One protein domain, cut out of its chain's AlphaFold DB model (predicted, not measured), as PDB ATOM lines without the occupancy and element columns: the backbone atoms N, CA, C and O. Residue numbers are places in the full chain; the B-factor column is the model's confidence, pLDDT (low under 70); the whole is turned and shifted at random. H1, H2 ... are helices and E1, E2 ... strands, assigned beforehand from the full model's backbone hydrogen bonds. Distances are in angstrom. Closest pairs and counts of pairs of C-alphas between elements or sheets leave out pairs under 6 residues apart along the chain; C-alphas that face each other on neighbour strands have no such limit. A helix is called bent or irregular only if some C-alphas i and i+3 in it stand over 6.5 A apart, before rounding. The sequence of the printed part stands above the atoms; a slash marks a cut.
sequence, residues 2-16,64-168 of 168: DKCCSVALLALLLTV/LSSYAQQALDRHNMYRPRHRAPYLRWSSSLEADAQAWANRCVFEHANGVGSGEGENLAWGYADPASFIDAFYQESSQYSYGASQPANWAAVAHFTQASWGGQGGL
ATOM      1  N   ASP A   2      -6.088 -12.591 -32.216       44.09
ATOM      2  CA  ASP A   2      -7.229 -13.501 -32.267       44.09
ATOM      3  C   ASP A   2      -8.541 -12.714 -32.190       44.09
ATOM      4  O   ASP A   2      -8.712 -11.833 -31.349       44.09
ATOM      5  N   LYS A   3      -9.473 -13.035 -33.094       47.25
ATOM      6  CA  LYS A   3     -10.784 -12.376 -33.280       47.25
ATOM      7  C   LYS A   3     -11.687 -12.406 -32.037       47.25
ATOM      8  O   LYS A   3     -12.761 -11.821 -32.046       47.25
ATOM      9  N   CYS A   4     -11.242 -13.072 -30.981       47.31
ATOM     10  CA  CYS A   4     -11.890 -13.159 -29.687       47.31
ATOM     11  C   CYS A   4     -11.772 -11.859 -28.858       47.31
ATOM     12  O   CYS A   4     -12.628 -11.602 -28.020       47.31
ATOM     13  N   CYS A   5     -10.787 -10.990 -29.134       45.94
ATOM     14  CA  CYS A   5     -10.609  -9.699 -28.444       45.94
ATOM     15  C   CYS A   5     -11.586  -8.584 -28.874       45.94
ATOM     16  O   CYS A   5     -11.470  -7.465 -28.381       45.94
ATOM     17  N   SER A   6     -12.519  -8.847 -29.795       41.62
ATOM     18  CA  SER A   6     -13.488  -7.848 -30.281       41.62
ATOM     19  C   SER A   6     -14.875  -7.954 -29.635       41.62
ATOM     20  O   SER A   6     -15.802  -7.285 -30.095       41.62
ATOM     21  N   VAL A   7     -15.034  -8.755 -28.568       44.19
ATOM     22  CA  VAL A   7     -16.198  -8.632 -27.675       44.19
ATOM     23  C   VAL A   7     -16.028  -7.330 -26.899       44.19
ATOM     24  O   VAL A   7     -15.309  -7.273 -25.903       44.19
ATOM     25  N   ALA A   8     -16.664  -6.264 -27.373       47.31
ATOM     26  CA  ALA A   8     -16.776  -5.036 -26.610       47.31
ATOM     27  C   ALA A   8     -17.907  -5.229 -25.598       47.31
ATOM     28  O   ALA A   8     -19.073  -4.945 -25.870       47.31
ATOM     29  N   LEU A   9     -17.561  -5.783 -24.440       47.75
ATOM     30  CA  LEU A   9     -18.474  -5.826 -23.315       47.75
ATOM     31  C   LEU A   9     -18.436  -4.474 -22.617       47.75
ATOM     32  O   LEU A   9     -17.375  -4.036 -22.172       47.75
ATOM     33  N   LEU A  10     -19.583  -3.819 -22.498       46.91
ATOM     34  CA  LEU A  10     -19.725  -2.734 -21.544       46.91
ATOM     35  C   LEU A  10     -20.857  -3.112 -20.589       46.91
ATOM     36  O   LEU A  10     -22.033  -2.924 -20.900       46.91
ATOM     37  N   ALA A  11     -20.498  -3.635 -19.412       43.94
ATOM     38  CA  ALA A  11     -21.404  -3.598 -18.271       43.94
ATOM     39  C   ALA A  11     -21.606  -2.117 -17.942       43.94
ATOM     40  O   ALA A  11     -20.687  -1.424 -17.488       43.94
ATOM     41  N   LEU A  12     -22.772  -1.581 -18.298       45.25
ATOM     42  CA  LEU A  12     -23.026  -0.167 -18.118       45.25
ATOM     43  C   LEU A  12     -23.300   0.112 -16.641       45.25
ATOM     44  O   LEU A  12     -24.401  -0.086 -16.142       45.25
ATOM     45  N   LEU A  13     -22.260   0.603 -15.975       40.59
ATOM     46  CA  LEU A  13     -22.273   1.635 -14.939       40.59
ATOM     47  C   LEU A  13     -23.651   2.013 -14.380       40.59
ATOM     48  O   LEU A  13     -24.250   3.000 -14.807       40.59
ATOM     49  N   LEU A  14     -24.083   1.334 -13.319       38.34
ATOM     50  CA  LEU A  14     -24.991   1.936 -12.348       38.34
ATOM     51  C   LEU A  14     -24.239   2.215 -11.046       38.34
ATOM     52  O   LEU A  14     -24.254   1.440 -10.099       38.34
ATOM     53  N   THR A  15     -23.654   3.407 -10.959       33.44
ATOM     54  CA  THR A  15     -23.788   4.168  -9.714       33.44
ATOM     55  C   THR A  15     -24.624   5.399 -10.027       33.44
ATOM     56  O   THR A  15     -24.158   6.358 -10.642       33.44
ATOM     57  N   VAL A  16     -25.893   5.376  -9.612       32.56
ATOM     58  CA  VAL A  16     -26.653   6.612  -9.429       32.56
ATOM     59  C   VAL A  16     -26.010   7.319  -8.242       32.56
ATOM     60  O   VAL A  16     -26.391   7.116  -7.096       32.56
ATOM     61  N   LEU A  64      -9.033   8.140 -16.583       86.00
ATOM     62  CA  LEU A  64      -9.657   7.150 -17.475       86.00
ATOM     63  C   LEU A  64      -8.823   6.884 -18.734       86.00
ATOM     64  O   LEU A  64      -8.147   7.771 -19.259       86.00
ATOM     65  N   SER A  65      -8.925   5.658 -19.258       88.00
ATOM     66  CA  SER A  65      -8.447   5.344 -20.606       88.00
ATOM     67  C   SER A  65      -9.257   6.114 -21.657       88.00
ATOM     68  O   SER A  65     -10.407   6.489 -21.424       88.00
ATOM     69  N   SER A  66      -8.692   6.318 -22.850       88.56
ATOM     70  CA  SER A  66      -9.425   6.954 -23.955       88.56
ATOM     71  C   SER A  66     -10.685   6.174 -24.344       88.56
ATOM     72  O   SER A  66     -11.668   6.778 -24.765       88.56
ATOM     73  N   TYR A  67     -10.672   4.848 -24.191       86.31
ATOM     74  CA  TYR A  67     -11.830   3.987 -24.417       86.31
ATOM     75  C   TYR A  67     -12.925   4.241 -23.370       86.31
ATOM     76  O   TYR A  67     -14.067   4.524 -23.729       86.31
ATOM     77  N   ALA A  68     -12.562   4.219 -22.084       87.12
ATOM     78  CA  ALA A  68     -13.481   4.468 -20.977       87.12
ATOM     79  C   ALA A  68     -14.088   5.878 -21.037       87.12
ATOM     80  O   ALA A  68     -15.298   6.043 -20.891       87.12
ATOM     81  N   GLN A  69     -13.266   6.891 -21.326       89.38
ATOM     82  CA  GLN A  69     -13.734   8.269 -21.453       89.38
ATOM     83  C   GLN A  69     -14.722   8.419 -22.617       89.38
ATOM     84  O   GLN A  69     -15.801   8.967 -22.422       89.38
ATOM     85  N   GLN A  70     -14.416   7.866 -23.799       90.56
ATOM     86  CA  GLN A  70     -15.341   7.897 -24.941       90.56
ATOM     87  C   GLN A  70     -16.665   7.191 -24.636       90.56
ATOM     88  O   GLN A  70     -17.727   7.694 -25.006       90.56
ATOM     89  N   ALA A  71     -16.614   6.047 -23.948       88.12
ATOM     90  CA  ALA A  71     -17.813   5.332 -23.538       88.12
ATOM     91  C   ALA A  71     -18.666   6.166 -22.566       88.12
ATOM     92  O   ALA A  71     -19.880   6.279 -22.748       88.12
ATOM     93  N   LEU A  72     -18.043   6.777 -21.553       91.12
ATOM     94  CA  LEU A  72     -18.726   7.625 -20.577       91.12
ATOM     95  C   LEU A  72     -19.351   8.858 -21.235       91.12
ATOM     96  O   LEU A  72     -20.537   9.131 -21.040       91.12
ATOM     97  N   ASP A  73     -18.563   9.572 -22.036       92.44
ATOM     98  CA  ASP A  73     -18.988  10.787 -22.726       92.44
ATOM     99  C   ASP A  73     -20.148  10.486 -23.665       92.44
ATOM    100  O   ASP A  73     -21.133  11.226 -23.692       92.44
ATOM    101  N   ARG A  74     -20.086   9.366 -24.399       93.56
ATOM    102  CA  ARG A  74     -21.148   9.027 -25.341       93.56
ATOM    103  C   ARG A  74     -22.463   8.681 -24.647       93.56
ATOM    104  O   ARG A  74     -23.510   9.149 -25.090       93.56
ATOM    105  N   HIS A  75     -22.434   7.948 -23.534       90.38
ATOM    106  CA  HIS A  75     -23.641   7.751 -22.724       90.38
ATOM    107  C   HIS A  75     -24.179   9.084 -22.202       90.38
ATOM    108  O   HIS A  75     -25.368   9.384 -22.347       90.38
ATOM    109  N   ASN A  76     -23.306   9.914 -21.634       93.06
ATOM    110  CA  ASN A  76     -23.690  11.199 -21.060       93.06
ATOM    111  C   ASN A  76     -24.167  12.212 -22.109       93.06
ATOM    112  O   ASN A  76     -24.956  13.087 -21.776       93.06
ATOM    113  N   MET A  77     -23.812  12.053 -23.383       94.81
ATOM    114  CA  MET A  77     -24.387  12.830 -24.484       94.81
ATOM    115  C   MET A  77     -25.883  12.525 -24.709       94.81
ATOM    116  O   MET A  77     -26.653  13.411 -25.091       94.81
ATOM    117  N   TYR A  78     -26.313  11.278 -24.495       91.62
ATOM    118  CA  TYR A  78     -27.685  10.839 -24.766       91.62
ATOM    119  C   TYR A  78     -28.621  10.968 -23.566       91.62
ATOM    120  O   TYR A  78     -29.785  11.334 -23.721       91.62
ATOM    121  N   ARG A  79     -28.125  10.704 -22.358       91.12
ATOM    122  CA  ARG A  79     -28.937  10.620 -21.133       91.12
ATOM    123  C   ARG A  79     -29.758  11.879 -20.797       91.12
ATOM    124  O   ARG A  79     -30.944  11.721 -20.485       91.12
ATOM    125  N   PRO A  80     -29.245  13.116 -20.956       90.00
ATOM    126  CA  PRO A  80     -30.038  14.329 -20.733       90.00
ATOM    127  C   PRO A  80     -31.269  14.443 -21.627       90.00
ATOM    128  O   PRO A  80     -32.261  15.045 -21.220       90.00
ATOM    129  N   ARG A  81     -31.253  13.826 -22.819       90.75
ATOM    130  CA  ARG A  81     -32.408  13.810 -23.734       90.75
ATOM    131  C   ARG A  81     -33.616  13.091 -23.126       90.75
ATOM    132  O   ARG A  81     -34.740  13.350 -23.538       90.75
ATOM    133  N   HIS A  82     -33.387  12.250 -22.115       86.50
ATOM    134  CA  HIS A  82     -34.403  11.499 -21.373       86.50
ATOM    135  C   HIS A  82     -34.521  11.959 -19.918       86.50
ATOM    136  O   HIS A  82     -35.069  11.239 -19.090       86.50
ATOM    137  N   ARG A  83     -33.975  13.140 -19.582       87.75
ATOM    138  CA  ARG A  83     -33.896  13.655 -18.200       87.75
ATOM    139  C   ARG A  83     -33.196  12.693 -17.233       87.75
ATOM    140  O   ARG A  83     -33.366  12.793 -16.021       87.75
ATOM    141  N   ALA A  84     -32.394  11.773 -17.762       84.75
ATOM    142  CA  ALA A  84     -31.628  10.849 -16.956       84.75
ATOM    143  C   ALA A  84     -30.350  11.551 -16.461       84.75
ATOM    144  O   ALA A  84     -29.699  12.255 -17.240       84.75
ATOM    145  N   PRO A  85     -29.966  11.369 -15.185       87.12
ATOM    146  CA  PRO A  85     -28.746  11.960 -14.650       87.12
ATOM    147  C   PRO A  85     -27.514  11.387 -15.354       87.12
ATOM    148  O   PRO A  85     -27.528  10.238 -15.811       87.12
ATOM    149  N   TYR A  86     -26.438  12.173 -15.406       88.25
ATOM    150  CA  TYR A  86     -25.153  11.713 -15.923       88.25
ATOM    151  C   TYR A  86     -24.628  10.510 -15.132       88.25
ATOM    152  O   TYR A  86     -24.747  10.446 -13.908       88.25
ATOM    153  N   LEU A  87     -24.031   9.564 -15.848       87.50
ATOM    154  CA  LEU A  87     -23.277   8.464 -15.271       87.50
ATOM    155  C   LEU A  87     -21.918   8.953 -14.783       87.50
ATOM    156  O   LEU A  87     -21.355   9.928 -15.288       87.50
ATOM    157  N   ARG A  88     -21.368   8.194 -13.838       87.19
ATOM    158  CA  ARG A  88     -19.969   8.256 -13.424       87.19
ATOM    159  C   ARG A  88     -19.315   6.915 -13.720       87.19
ATOM    160  O   ARG A  88     -19.957   5.874 -13.588       87.19
ATOM    161  N   TRP A  89     -18.040   6.949 -14.093       85.44
ATOM    162  CA  TRP A  89     -17.262   5.730 -14.274       85.44
ATOM    163  C   TRP A  89     -17.081   4.982 -12.949       85.44
ATOM    164  O   TRP A  89     -16.919   5.597 -11.893       85.44
ATOM    165  N   SER A  90     -17.085   3.655 -13.022       86.38
ATOM    166  CA  SER A  90     -16.842   2.731 -11.922       86.38
ATOM    167  C   SER A  90     -15.793   1.733 -12.376       86.38
ATOM    168  O   SER A  90     -16.040   0.918 -13.265       86.38
ATOM    169  N   SER A  91     -14.626   1.790 -11.746       83.56
ATOM    170  CA  SER A  91     -13.522   0.879 -12.039       83.56
ATOM    171  C   SER A  91     -13.841  -0.574 -11.681       83.56
ATOM    172  O   SER A  91     -13.249  -1.474 -12.265       83.56
ATOM    173  N   SER A  92     -14.763  -0.828 -10.740       83.88
ATOM    174  CA  SER A  92     -15.188  -2.200 -10.425       83.88
ATOM    175  C   SER A  92     -15.989  -2.805 -11.577       83.88
ATOM    176  O   SER A  92     -15.655  -3.886 -12.040       83.88
ATOM    177  N   LEU A  93     -16.961  -2.061 -12.116       83.56
ATOM    178  CA  LEU A  93     -17.786  -2.524 -13.236       83.56
ATOM    179  C   LEU A  93     -16.978  -2.662 -14.528       83.56
ATOM    180  O   LEU A  93     -17.223  -3.576 -15.307       83.56
ATOM    181  N   GLU A  94     -15.982  -1.799 -14.741       83.75
ATOM    182  CA  GLU A  94     -15.006  -1.981 -15.822       83.75
ATOM    183  C   GLU A  94     -14.224  -3.292 -15.662       83.75
ATOM    184  O   GLU A  94     -14.079  -4.038 -16.629       83.75
ATOM    185  N   ALA A  95     -13.741  -3.593 -14.452       82.62
ATOM    186  CA  ALA A  95     -12.995  -4.820 -14.187       82.62
ATOM    187  C   ALA A  95     -13.858  -6.074 -14.394       82.62
ATOM    188  O   ALA A  95     -13.398  -7.026 -15.029       82.62
ATOM    189  N   ASP A  96     -15.107  -6.058 -13.929       81.88
ATOM    190  CA  ASP A  96     -16.055  -7.162 -14.106       81.88
ATOM    191  C   ASP A  96     -16.411  -7.359 -15.588       81.88
ATOM    192  O   ASP A  96     -16.346  -8.479 -16.106       81.88
ATOM    193  N   ALA A  97     -16.680  -6.263 -16.309       80.62
ATOM    194  CA  ALA A  97     -16.937  -6.299 -17.746       80.62
ATOM    195  C   ALA A  97     -15.741  -6.858 -18.522       80.62
ATOM    196  O   ALA A  97     -15.900  -7.723 -19.385       80.62
ATOM    197  N   GLN A  98     -14.527  -6.412 -18.196       81.81
ATOM    198  CA  GLN A  98     -13.314  -6.901 -18.840       81.81
ATOM    199  C   GLN A  98     -13.081  -8.387 -18.539       81.81
ATOM    200  O   GLN A  98     -12.704  -9.144 -19.436       81.81
ATOM    201  N   ALA A  99     -13.317  -8.831 -17.301       84.06
ATOM    202  CA  ALA A  99     -13.183 -10.232 -16.918       84.06
ATOM    203  C   ALA A  99     -14.153 -11.134 -17.696       84.06
ATOM    204  O   ALA A  99     -13.756 -12.215 -18.142       84.06
ATOM    205  N   TRP A 100     -15.393 -10.689 -17.910       81.69
ATOM    206  CA  TRP A 100     -16.362 -11.429 -18.714       81.69
ATOM    207  C   TRP A 100     -16.030 -11.385 -20.213       81.69
ATOM    208  O   TRP A 100     -15.995 -12.438 -20.851       81.69
ATOM    209  N   ALA A 101     -15.653 -10.220 -20.756       79.38
ATOM    210  CA  ALA A 101     -15.203 -10.074 -22.145       79.38
ATOM    211  C   ALA A 101     -14.050 -11.034 -22.488       79.38
ATOM    212  O   ALA A 101     -14.051 -11.673 -23.541       79.38
ATOM    213  N   ASN A 102     -13.103 -11.206 -21.559       81.38
ATOM    214  CA  ASN A 102     -11.951 -12.097 -21.716       81.38
ATOM    215  C   ASN A 102     -12.331 -13.580 -21.883       81.38
ATOM    216  O   ASN A 102     -11.518 -14.364 -22.370       81.38
ATOM    217  N   ARG A 103     -13.556 -13.989 -21.520       83.31
ATOM    218  CA  ARG A 103     -14.055 -15.358 -21.749       83.31
ATOM    219  C   ARG A 103     -14.389 -15.620 -23.213       83.31
ATOM    220  O   ARG A 103     -14.484 -16.780 -23.599       83.31
ATOM    221  N   CYS A 104     -14.536 -14.564 -24.014       80.94
ATOM    222  CA  CYS A 104     -14.758 -14.646 -25.454       80.94
ATOM    223  C   CYS A 104     -16.039 -15.414 -25.831       80.94
ATOM    224  O   CYS A 104     -16.078 -16.125 -26.835       80.94
ATOM    225  N   VAL A 105     -17.085 -15.269 -25.014       81.50
ATOM    226  CA  VAL A 105     -18.416 -15.840 -25.237       81.50
ATOM    227  C   VAL A 105     -19.400 -14.686 -25.388       81.50
ATOM    228  O   VAL A 105     -19.432 -13.793 -24.545       81.50
ATOM    229  N   PHE A 106     -20.186 -14.690 -26.465       82.88
ATOM    230  CA  PHE A 106     -21.210 -13.672 -26.709       82.88
ATOM    231  C   PHE A 106     -22.536 -14.081 -26.061       82.88
ATOM    232  O   PHE A 106     -23.507 -14.422 -26.732       82.88
ATOM    233  N   GLU A 107     -22.536 -14.100 -24.734       83.50
ATOM    234  CA  GLU A 107     -23.699 -14.400 -23.907       83.50
ATOM    235  C   GLU A 107     -23.715 -13.452 -22.713       83.50
ATOM    236  O   GLU A 107     -22.664 -12.965 -22.282       83.50
ATOM    237  N   HIS A 108     -24.909 -13.196 -22.182       81.62
ATOM    238  CA  HIS A 108     -25.051 -12.391 -20.980       81.62
ATOM    239  C   HIS A 108     -24.402 -13.083 -19.782       81.62
ATOM    240  O   HIS A 108     -24.457 -14.312 -19.653       81.62
ATOM    241  N   ALA A 109     -23.824 -12.293 -18.882       76.94
ATOM    242  CA  ALA A 109     -23.333 -12.779 -17.603       76.94
ATOM    243  C   ALA A 109     -24.528 -13.219 -16.736       76.94
ATOM    244  O   ALA A 109     -25.057 -12.461 -15.928       76.94
ATOM    245  N   ASN A 110     -24.994 -14.461 -16.919       65.06
ATOM    246  CA  ASN A 110     -26.141 -15.022 -16.204       65.06
ATOM    247  C   ASN A 110     -25.904 -15.016 -14.683       65.06
ATOM    248  O   ASN A 110     -25.297 -15.937 -14.138       65.06
ATOM    249  N   GLY A 111     -26.399 -13.986 -13.991       55.97
ATOM    250  CA  GLY A 111     -26.445 -13.932 -12.530       55.97
ATOM    251  C   GLY A 111     -25.081 -13.953 -11.836       55.97
ATOM    252  O   GLY A 111     -25.004 -14.375 -10.681       55.97
ATOM    253  N   VAL A 112     -24.007 -13.505 -12.495       47.38
ATOM    254  CA  VAL A 112     -22.686 -13.401 -11.857       47.38
ATOM    255  C   VAL A 112     -22.648 -12.158 -10.959       47.38
ATOM    256  O   VAL A 112     -22.054 -11.144 -11.281       47.38
ATOM    257  N   GLY A 113     -23.309 -12.258  -9.805       47.97
ATOM    258  CA  GLY A 113     -22.799 -11.704  -8.552       47.97
ATOM    259  C   GLY A 113     -23.348 -10.376  -8.035       47.97
ATOM    260  O   GLY A 113     -23.326 -10.211  -6.817       47.97
ATOM    261  N   SER A 114     -23.838  -9.453  -8.863       55.50
ATOM    262  CA  SER A 114     -23.902  -8.058  -8.381       55.50
ATOM    263  C   SER A 114     -25.169  -7.252  -8.738       55.50
ATOM    264  O   SER A 114     -25.464  -6.246  -8.092       55.50
ATOM    265  N   GLY A 115     -26.044  -7.786  -9.601       67.31
ATOM    266  CA  GLY A 115     -27.391  -7.237  -9.836       67.31
ATOM    267  C   GLY A 115     -27.431  -5.999 -10.737       67.31
ATOM    268  O   GLY A 115     -28.464  -5.334 -10.816       67.31
ATOM    269  N   GLU A 116     -26.331  -5.685 -11.417       74.56
ATOM    270  CA  GLU A 116     -26.263  -4.629 -12.420       74.56
ATOM    271  C   GLU A 116     -26.821  -5.082 -13.769       74.56
ATOM    272  O   GLU A 116     -26.946  -6.271 -14.068       74.56
ATOM    273  N   GLY A 117     -27.164  -4.094 -14.593       77.38
ATOM    274  CA  GLY A 117     -27.560  -4.314 -15.976       77.38
ATOM    275  C   GLY A 117     -26.364  -4.522 -16.905       77.38
ATOM    276  O   GLY A 117     -25.249  -4.072 -16.630       77.38
ATOM    277  N   GLU A 118     -26.611  -5.163 -18.045       82.38
ATOM    278  CA  GLU A 118     -25.588  -5.496 -19.037       82.38
ATOM    279  C   GLU A 118     -26.103  -5.255 -20.461       82.38
ATOM    280  O   GLU A 118     -27.187  -5.712 -20.821       82.38
ATOM    281  N   ASN A 119     -25.284  -4.588 -21.280       87.69
ATOM    282  CA  ASN A 119     -25.462  -4.503 -22.727       87.69
ATOM    283  C   ASN A 119     -24.267  -5.167 -23.427       87.69
ATOM    284  O   ASN A 119     -23.116  -4.974 -23.027       87.69
ATOM    285  N   LEU A 120     -24.531  -5.909 -24.505       86.38
ATOM    286  CA  LEU A 120     -23.512  -6.625 -25.274       86.38
ATOM    287  C   LEU A 120     -23.390  -6.046 -26.680       86.38
ATOM    288  O   LEU A 120     -24.389  -5.825 -27.358       86.38
ATOM    289  N   ALA A 121     -22.159  -5.853 -27.150       84.38
ATOM    290  CA  ALA A 121     -21.889  -5.478 -28.530       84.38
ATOM    291  C   ALA A 121     -20.786  -6.349 -29.135       84.38
ATOM    292  O   ALA A 121     -19.844  -6.778 -28.468       84.38
ATOM    293  N   TRP A 122     -20.893  -6.581 -30.441       82.44
ATOM    294  CA  TRP A 122     -19.865  -7.242 -31.234       82.44
ATOM    295  C   TRP A 122     -19.731  -6.546 -32.587       82.44
ATOM    296  O   TRP A 122     -20.728  -6.166 -33.196       82.44
ATOM    297  N   GLY A 123     -18.498  -6.431 -33.085       82.19
ATOM    298  CA  GLY A 123     -18.232  -5.984 -34.458       82.19
ATOM    299  C   GLY A 123     -18.128  -4.469 -34.646       82.19
ATOM    300  O   GLY A 123     -18.111  -4.009 -35.786       82.19
ATOM    301  N   TYR A 124     -18.021  -3.704 -33.561       84.62
ATOM    302  CA  TYR A 124     -17.800  -2.257 -33.597       84.62
ATOM    303  C   TYR A 124     -16.325  -1.924 -33.364       84.62
ATOM    304  O   TYR A 124     -15.630  -2.626 -32.631       84.62
ATOM    305  N   ALA A 125     -15.847  -0.854 -34.001       83.50
ATOM    306  CA  ALA A 125     -14.446  -0.442 -33.926       83.50
ATOM    307  C   ALA A 125     -14.097   0.292 -32.620       83.50
ATOM    308  O   ALA A 125     -12.942   0.286 -32.197       83.50
ATOM    309  N   ASP A 126     -15.083   0.938 -32.002       84.69
ATOM    310  CA  ASP A 126     -14.900   1.856 -30.883       84.69
ATOM    311  C   ASP A 126     -16.179   1.929 -30.022       84.69
ATOM    312  O   ASP A 126     -17.256   1.520 -30.481       84.69
ATOM    313  N   PRO A 127     -16.086   2.444 -28.781       85.81
ATOM    314  CA  PRO A 127     -17.223   2.464 -27.881       85.81
ATOM    315  C   PRO A 127     -18.306   3.458 -28.249       85.81
ATOM    316  O   PRO A 127     -19.478   3.179 -28.012       85.81
ATOM    317  N   ALA A 128     -17.961   4.583 -28.873       89.00
ATOM    318  CA  ALA A 128     -18.978   5.528 -29.300       89.00
ATOM    319  C   ALA A 128     -19.899   4.895 -30.355       89.00
ATOM    320  O   ALA A 128     -21.116   5.025 -30.252       89.00
ATOM    321  N   SER A 129     -19.336   4.137 -31.298       90.56
ATOM    322  CA  SER A 129     -20.090   3.475 -32.363       90.56
ATOM    323  C   SER A 129     -21.135   2.475 -31.848       90.56
ATOM    324  O   SER A 129     -22.270   2.494 -32.327       90.56
ATOM    325  N   PHE A 130     -20.815   1.616 -30.870       86.25
ATOM    326  CA  PHE A 130     -21.828   0.683 -30.350       86.25
ATOM    327  C   PHE A 130     -22.843   1.357 -29.420       86.25
ATOM    328  O   PHE A 130     -23.995   0.939 -29.388       86.25
ATOM    329  N   ILE A 131     -22.466   2.424 -28.706       91.12
ATOM    330  CA  ILE A 131     -23.413   3.191 -27.882       91.12
ATOM    331  C   ILE A 131     -24.401   3.951 -28.772       91.12
ATOM    332  O   ILE A 131     -25.590   4.007 -28.459       91.12
ATOM    333  N   ASP A 132     -23.938   4.487 -29.903       93.19
ATOM    334  CA  ASP A 132     -24.808   5.083 -30.920       93.19
ATOM    335  C   ASP A 132     -25.801   4.045 -31.459       93.19
ATOM    336  O   ASP A 132     -26.988   4.345 -31.586       93.19
ATOM    337  N   ALA A 133     -25.345   2.816 -31.725       90.12
ATOM    338  CA  ALA A 133     -26.210   1.725 -32.170       90.12
ATOM    339  C   ALA A 133     -27.247   1.329 -31.106       90.12
ATOM    340  O   ALA A 133     -28.432   1.233 -31.422       90.12
ATOM    341  N   PHE A 134     -26.837   1.192 -29.840       91.75
ATOM    342  CA  PHE A 134     -27.764   0.976 -28.724       91.75
ATOM    343  C   PHE A 134     -28.799   2.094 -28.636       91.75
ATOM    344  O   PHE A 134     -29.976   1.831 -28.428       91.75
ATOM    345  N   TYR A 135     -28.398   3.351 -28.826       92.31
ATOM    346  CA  TYR A 135     -29.321   4.480 -28.766       92.31
ATOM    347  C   TYR A 135     -30.301   4.530 -29.948       92.31
ATOM    348  O   TYR A 135     -31.440   4.970 -29.783       92.31
ATOM    349  N   GLN A 136     -29.902   4.088 -31.143       94.50
ATOM    350  CA  GLN A 136     -30.759   4.085 -32.339       94.50
ATOM    351  C   GLN A 136     -31.999   3.188 -32.195       94.50
ATOM    352  O   GLN A 136     -33.023   3.450 -32.836       94.50
ATOM    353  N   GLU A 137     -31.962   2.203 -31.296       92.50
ATOM    354  CA  GLU A 137     -33.133   1.415 -30.894       92.50
ATOM    355  C   GLU A 137     -34.275   2.275 -30.317       92.50
ATOM    356  O   GLU A 137     -35.435   1.870 -30.360       92.50
ATOM    357  N   SER A 138     -33.997   3.507 -29.867       90.56
ATOM    358  CA  SER A 138     -35.025   4.492 -29.485       90.56
ATOM    359  C   SER A 138     -36.081   4.726 -30.567       90.56
ATOM    360  O   SER A 138     -37.225   5.034 -30.243       90.56
ATOM    361  N   SER A 139     -35.734   4.535 -31.845       91.88
ATOM    362  CA  SER A 139     -36.674   4.624 -32.969       91.88
ATOM    363  C   SER A 139     -37.792   3.574 -32.926       91.88
ATOM    364  O   SER A 139     -38.840   3.777 -33.536       91.88
ATOM    365  N   GLN A 140     -37.580   2.472 -32.204       88.69
ATOM    366  CA  GLN A 140     -38.545   1.389 -31.998       88.69
ATOM    367  C   GLN A 140     -39.245   1.488 -30.632       88.69
ATOM    368  O   GLN A 140     -40.164   0.719 -30.344       88.69
ATOM    369  N   TYR A 141     -38.827   2.425 -29.774       86.94
ATOM    370  CA  TYR A 141     -39.377   2.588 -28.435       86.94
ATOM    371  C   TYR A 141     -40.597   3.516 -28.433       86.94
ATOM    372  O   TYR A 141     -40.569   4.622 -28.970       86.94
ATOM    373  N   SER A 142     -41.675   3.074 -27.784       86.94
ATOM    374  CA  SER A 142     -42.893   3.866 -27.589       86.94
ATOM    375  C   SER A 142     -42.996   4.329 -26.134       86.94
ATOM    376  O   SER A 142     -43.236   3.516 -25.244       86.94
ATOM    377  N   TYR A 143     -42.828   5.633 -25.901       84.00
ATOM    378  CA  TYR A 143     -42.954   6.254 -24.575       84.00
ATOM    379  C   TYR A 143     -44.377   6.129 -24.019       84.00
ATOM    380  O   TYR A 143     -45.350   6.191 -24.775       84.00
ATOM    381  N   GLY A 144     -44.506   5.953 -22.701       79.62
ATOM    382  CA  GLY A 144     -45.799   5.793 -22.028       79.62
ATOM    383  C   GLY A 144     -46.534   4.470 -22.296       79.62
ATOM    384  O   GLY A 144     -47.620   4.263 -21.751       79.62
ATOM    385  N   ALA A 145     -45.976   3.561 -23.102       78.62
ATOM    386  CA  ALA A 145     -46.489   2.200 -23.214       78.62
ATOM    387  C   ALA A 145     -46.180   1.414 -21.930       78.62
ATOM    388  O   ALA A 145     -45.115   1.571 -21.338       78.62
ATOM    389  N   SER A 146     -47.090   0.528 -21.512       76.31
ATOM    390  CA  SER A 146     -46.874  -0.301 -20.318       76.31
ATOM    391  C   SER A 146     -45.650  -1.207 -20.461       76.31
ATOM    392  O   SER A 146     -44.940  -1.413 -19.480       76.31
ATOM    393  N   GLN A 147     -45.401  -1.724 -21.672       78.12
ATOM    394  CA  GLN A 147     -44.199  -2.465 -22.056       78.12
ATOM    395  C   GLN A 147     -43.927  -2.332 -23.568       78.12
ATOM    396  O   GLN A 147     -44.873  -2.183 -24.349       78.12
ATOM    397  N   PRO A 148     -42.662  -2.440 -24.011       82.06
ATOM    398  CA  PRO A 148     -42.325  -2.587 -25.424       82.06
ATOM    399  C   PRO A 148     -42.923  -3.859 -26.032       82.06
ATOM    400  O   PRO A 148     -42.890  -4.927 -25.424       82.06
ATOM    401  N   ALA A 149     -43.395  -3.771 -27.278       83.44
ATOM    402  CA  ALA A 149     -43.892  -4.933 -28.019       83.44
ATOM    403  C   ALA A 149     -42.777  -5.925 -28.400       83.44
ATOM    404  O   ALA A 149     -43.032  -7.117 -28.558       83.44
ATOM    405  N   ASN A 150     -41.540  -5.440 -28.548       86.25
ATOM    406  CA  ASN A 150     -40.364  -6.252 -28.836       86.25
ATOM    407  C   ASN A 150     -39.187  -5.789 -27.973       86.25
ATOM    408  O   ASN A 150     -38.496  -4.833 -28.316       86.25
ATOM    409  N   TRP A 151     -38.950  -6.489 -26.865       86.12
ATOM    410  CA  TRP A 151     -37.841  -6.187 -25.962       86.12
ATOM    411  C   TRP A 151     -36.476  -6.291 -26.638       86.12
ATOM    412  O   TRP A 151     -35.634  -5.433 -26.409       86.12
ATOM    413  N   ALA A 152     -36.268  -7.268 -27.522       84.06
ATOM    414  CA  ALA A 152     -34.988  -7.436 -28.210       84.06
ATOM    415  C   ALA A 152     -34.638  -6.252 -29.128       84.06
ATOM    416  O   ALA A 152     -33.471  -6.057 -29.440       84.06
ATOM    417  N   ALA A 153     -35.631  -5.462 -29.551       85.50
ATOM    418  CA  ALA A 153     -35.424  -4.288 -30.395       85.50
ATOM    419  C   ALA A 153     -35.174  -2.991 -29.612       85.50
ATOM    420  O   ALA A 153     -34.907  -1.973 -30.243       85.50
ATOM    421  N   VAL A 154     -35.332  -2.998 -28.281       87.75
ATOM    422  CA  VAL A 154     -35.209  -1.787 -27.447       87.75
ATOM    423  C   VAL A 154     -34.399  -1.977 -26.166       87.75
ATOM    424  O   VAL A 154     -34.195  -1.009 -25.432       87.75
ATOM    425  N   ALA A 155     -33.989  -3.207 -25.842       84.94
ATOM    426  CA  ALA A 155     -33.351  -3.531 -24.572       84.94
ATOM    427  C   ALA A 155     -32.090  -2.692 -24.348       84.94
ATOM    428  O   ALA A 155     -31.957  -2.072 -23.288       84.94
ATOM    429  N   HIS A 156     -31.221  -2.575 -25.358       88.62
ATOM    430  CA  HIS A 156     -29.986  -1.819 -25.206       88.62
ATOM    431  C   HIS A 156     -30.264  -0.329 -25.014       88.62
ATOM    432  O   HIS A 156     -29.660   0.286 -24.127       88.62
ATOM    433  N   PHE A 157     -31.207   0.238 -25.781       88.69
ATOM    434  CA  PHE A 157     -31.640   1.627 -25.599       88.69
ATOM    435  C   PHE A 157     -32.156   1.868 -24.185       88.69
ATOM    436  O   PHE A 157     -31.669   2.772 -23.507       88.69
ATOM    437  N   THR A 158     -33.109   1.050 -23.725       84.50
ATOM    438  CA  THR A 158     -33.749   1.259 -22.420       84.50
ATOM    439  C   THR A 158     -32.736   1.243 -21.280       84.50
ATOM    440  O   THR A 158     -32.841   2.070 -20.374       84.50
ATOM    441  N   GLN A 159     -31.711   0.388 -21.357       82.56
ATOM    442  CA  GLN A 159     -30.623   0.362 -20.384       82.56
ATOM    443  C   GLN A 159     -29.701   1.590 -20.497       82.56
ATOM    444  O   GLN A 159     -29.338   2.177 -19.474       82.56
ATOM    445  N   ALA A 160     -29.350   2.018 -21.715       80.06
ATOM    446  CA  ALA A 160     -28.477   3.170 -21.955       80.06
ATOM    447  C   ALA A 160     -29.111   4.504 -21.508       80.06
ATOM    448  O   ALA A 160     -28.428   5.384 -20.967       80.06
ATOM    449  N   SER A 161     -30.428   4.649 -21.686       80.12
ATOM    450  CA  SER A 161     -31.191   5.850 -21.331       80.12
ATOM    451  C   SER A 161     -31.777   5.831 -19.917       80.12
ATOM    452  O   SER A 161     -32.385   6.822 -19.516       80.12
ATOM    453  N   TRP A 162     -31.624   4.740 -19.155       70.69
ATOM    454  CA  TRP A 162     -32.338   4.547 -17.889       70.69
ATOM    455  C   TRP A 162     -32.043   5.649 -16.858       70.69
ATOM    456  O   TRP A 162     -30.892   5.855 -16.456       70.69
ATOM    457  N   GLY A 163     -33.087   6.345 -16.401       55.62
ATOM    458  CA  GLY A 163     -33.047   7.339 -15.327       55.62
ATOM    459  C   GLY A 163     -33.860   6.851 -14.130       55.62
ATOM    460  O   GLY A 163     -35.034   6.533 -14.264       55.62
ATOM    461  N   GLY A 164     -33.245   6.779 -12.950       44.38
ATOM    462  CA  GLY A 164     -33.838   6.169 -11.752       44.38
ATOM    463  C   GLY A 164     -35.015   6.908 -11.093       44.38
ATOM    464  O   GLY A 164     -35.349   6.563  -9.967       44.38
ATOM    465  N   GLN A 165     -35.631   7.916 -11.721       31.50
ATOM    466  CA  GLN A 165     -36.791   8.629 -11.163       31.50
ATOM    467  C   GLN A 165     -37.710   9.140 -12.282       31.50
ATOM    468  O   GLN A 165     -37.305   9.985 -13.075       31.50
ATOM    469  N   GLY A 166     -38.962   8.668 -12.277       39.31
ATOM    470  CA  GLY A 166     -40.020   9.066 -13.210       39.31
ATOM    471  C   GLY A 166     -39.948   8.296 -14.525       39.31
ATOM    472  O   GLY A 166     -39.017   8.483 -15.296       39.31
ATOM    473  N   GLY A 167     -40.923   7.409 -14.746       40.41
ATOM    474  CA  GLY A 167     -41.012   6.584 -15.951       40.41
ATOM    475  C   GLY A 167     -40.870   7.381 -17.253       40.41
ATOM    476  O   GLY A 167     -41.229   8.559 -17.310       40.41
ATOM    477  N   LEU A 168     -40.322   6.701 -18.266       48.34
ATOM    478  CA  LEU A 168     -40.229   7.163 -19.653       48.34
ATOM    479  C   LEU A 168     -41.612   7.416 -20.271       48.34
ATOM    480  O   LEU A 168     -42.518   6.570 -20.093       48.34
TER     481      LEU A 168
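Overview. This is residues 2 to 16 and 64 to 168 of the 168 residues of the protein "SCP domain-containing protein" of Gonium pectorale (UniProt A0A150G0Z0). Two helices, H2 and H4, lie side by side and run the same way, with the short helix H5 packed steeply on H4; next to the first half of H4 is a ribbon of two short strands, E1 and E2, and H3 packs beside E1. The short H1 leads into E1 at one end of the longest axis, and the loop of residues 141 to 154 reaches towards the other. The printed part has 120 residues, with five named helices and two named strands in the order H1 E1 H2 H3 E2 H4 H5; the sheet is antiparallel and the class is mostly helix. The whole is compact, with a radius of gyration of the C-alphas of 14.1 A and spans of 43 by 29 by 29 A.

Arrangement. H1, residues 3 to 6, joins E1, residues 7 to 10, by a tight link. E1 is the antiparallel neighbour of E2, residues 119 to 122, at 157 degrees; N 8 and O 121 are 3.4 A apart, within hydrogen-bond range. H3, residues 91 to 101, has 8 pairs of C-alphas within 8 A of E1, the closest those of Leu 9 and Ala 101, 5.5 A. H2, residues 66 to 82, touches H4, residues 127 to 140, at a shallow tilt of 22 degrees, the same way; their closest C-alphas are those of Ala 71 and Pro 127, 5.2 A. H5, residues 155 to 160, touches H4 at a steep tilt of 59 degrees, opposite ways, closest at the C-alphas of Tyr 135 and Phe 157, 4.9 A. H3 is apart from H4 and H5, and only just apart from H2, at 8.4 A. Each O i to N i+4 pair is within hydrogen-bond range in H3 and H5, but 9 of 13 in H2 and 6 of 10 in H4; H1 is too short for such a pair.

Along the chain. H1 begins at C-alpha 3, (-10.784, -12.376, -33.280), and E1 spans 9.2 A. H2 spans 25.5 A from C-alpha 66 at (-9.425, 6.954, -23.955), and is only just irregular: C-alphas 77 and 80 are 6.9 A apart. H3 spans 15.0 A, E2 10.5 A and H4 21.7 A. H5 spans 8.7 A and ends at C-alpha 160, (-28.477, 3.170, -21.955).

Size, cuts and confidence. The C-alphas farthest apart are those of Asp 2 and Gly 144, 44.3 A. Residues 17 to 63 are not printed, and C-alphas 16 and 64 are 18.8 A apart across this cut. The links H3 to E2 and H4 to H5 are long. The mean pLDDT of the printed part is 76.8; residues 2 to 16, 110 to 115 and 163 to 168 are under 70.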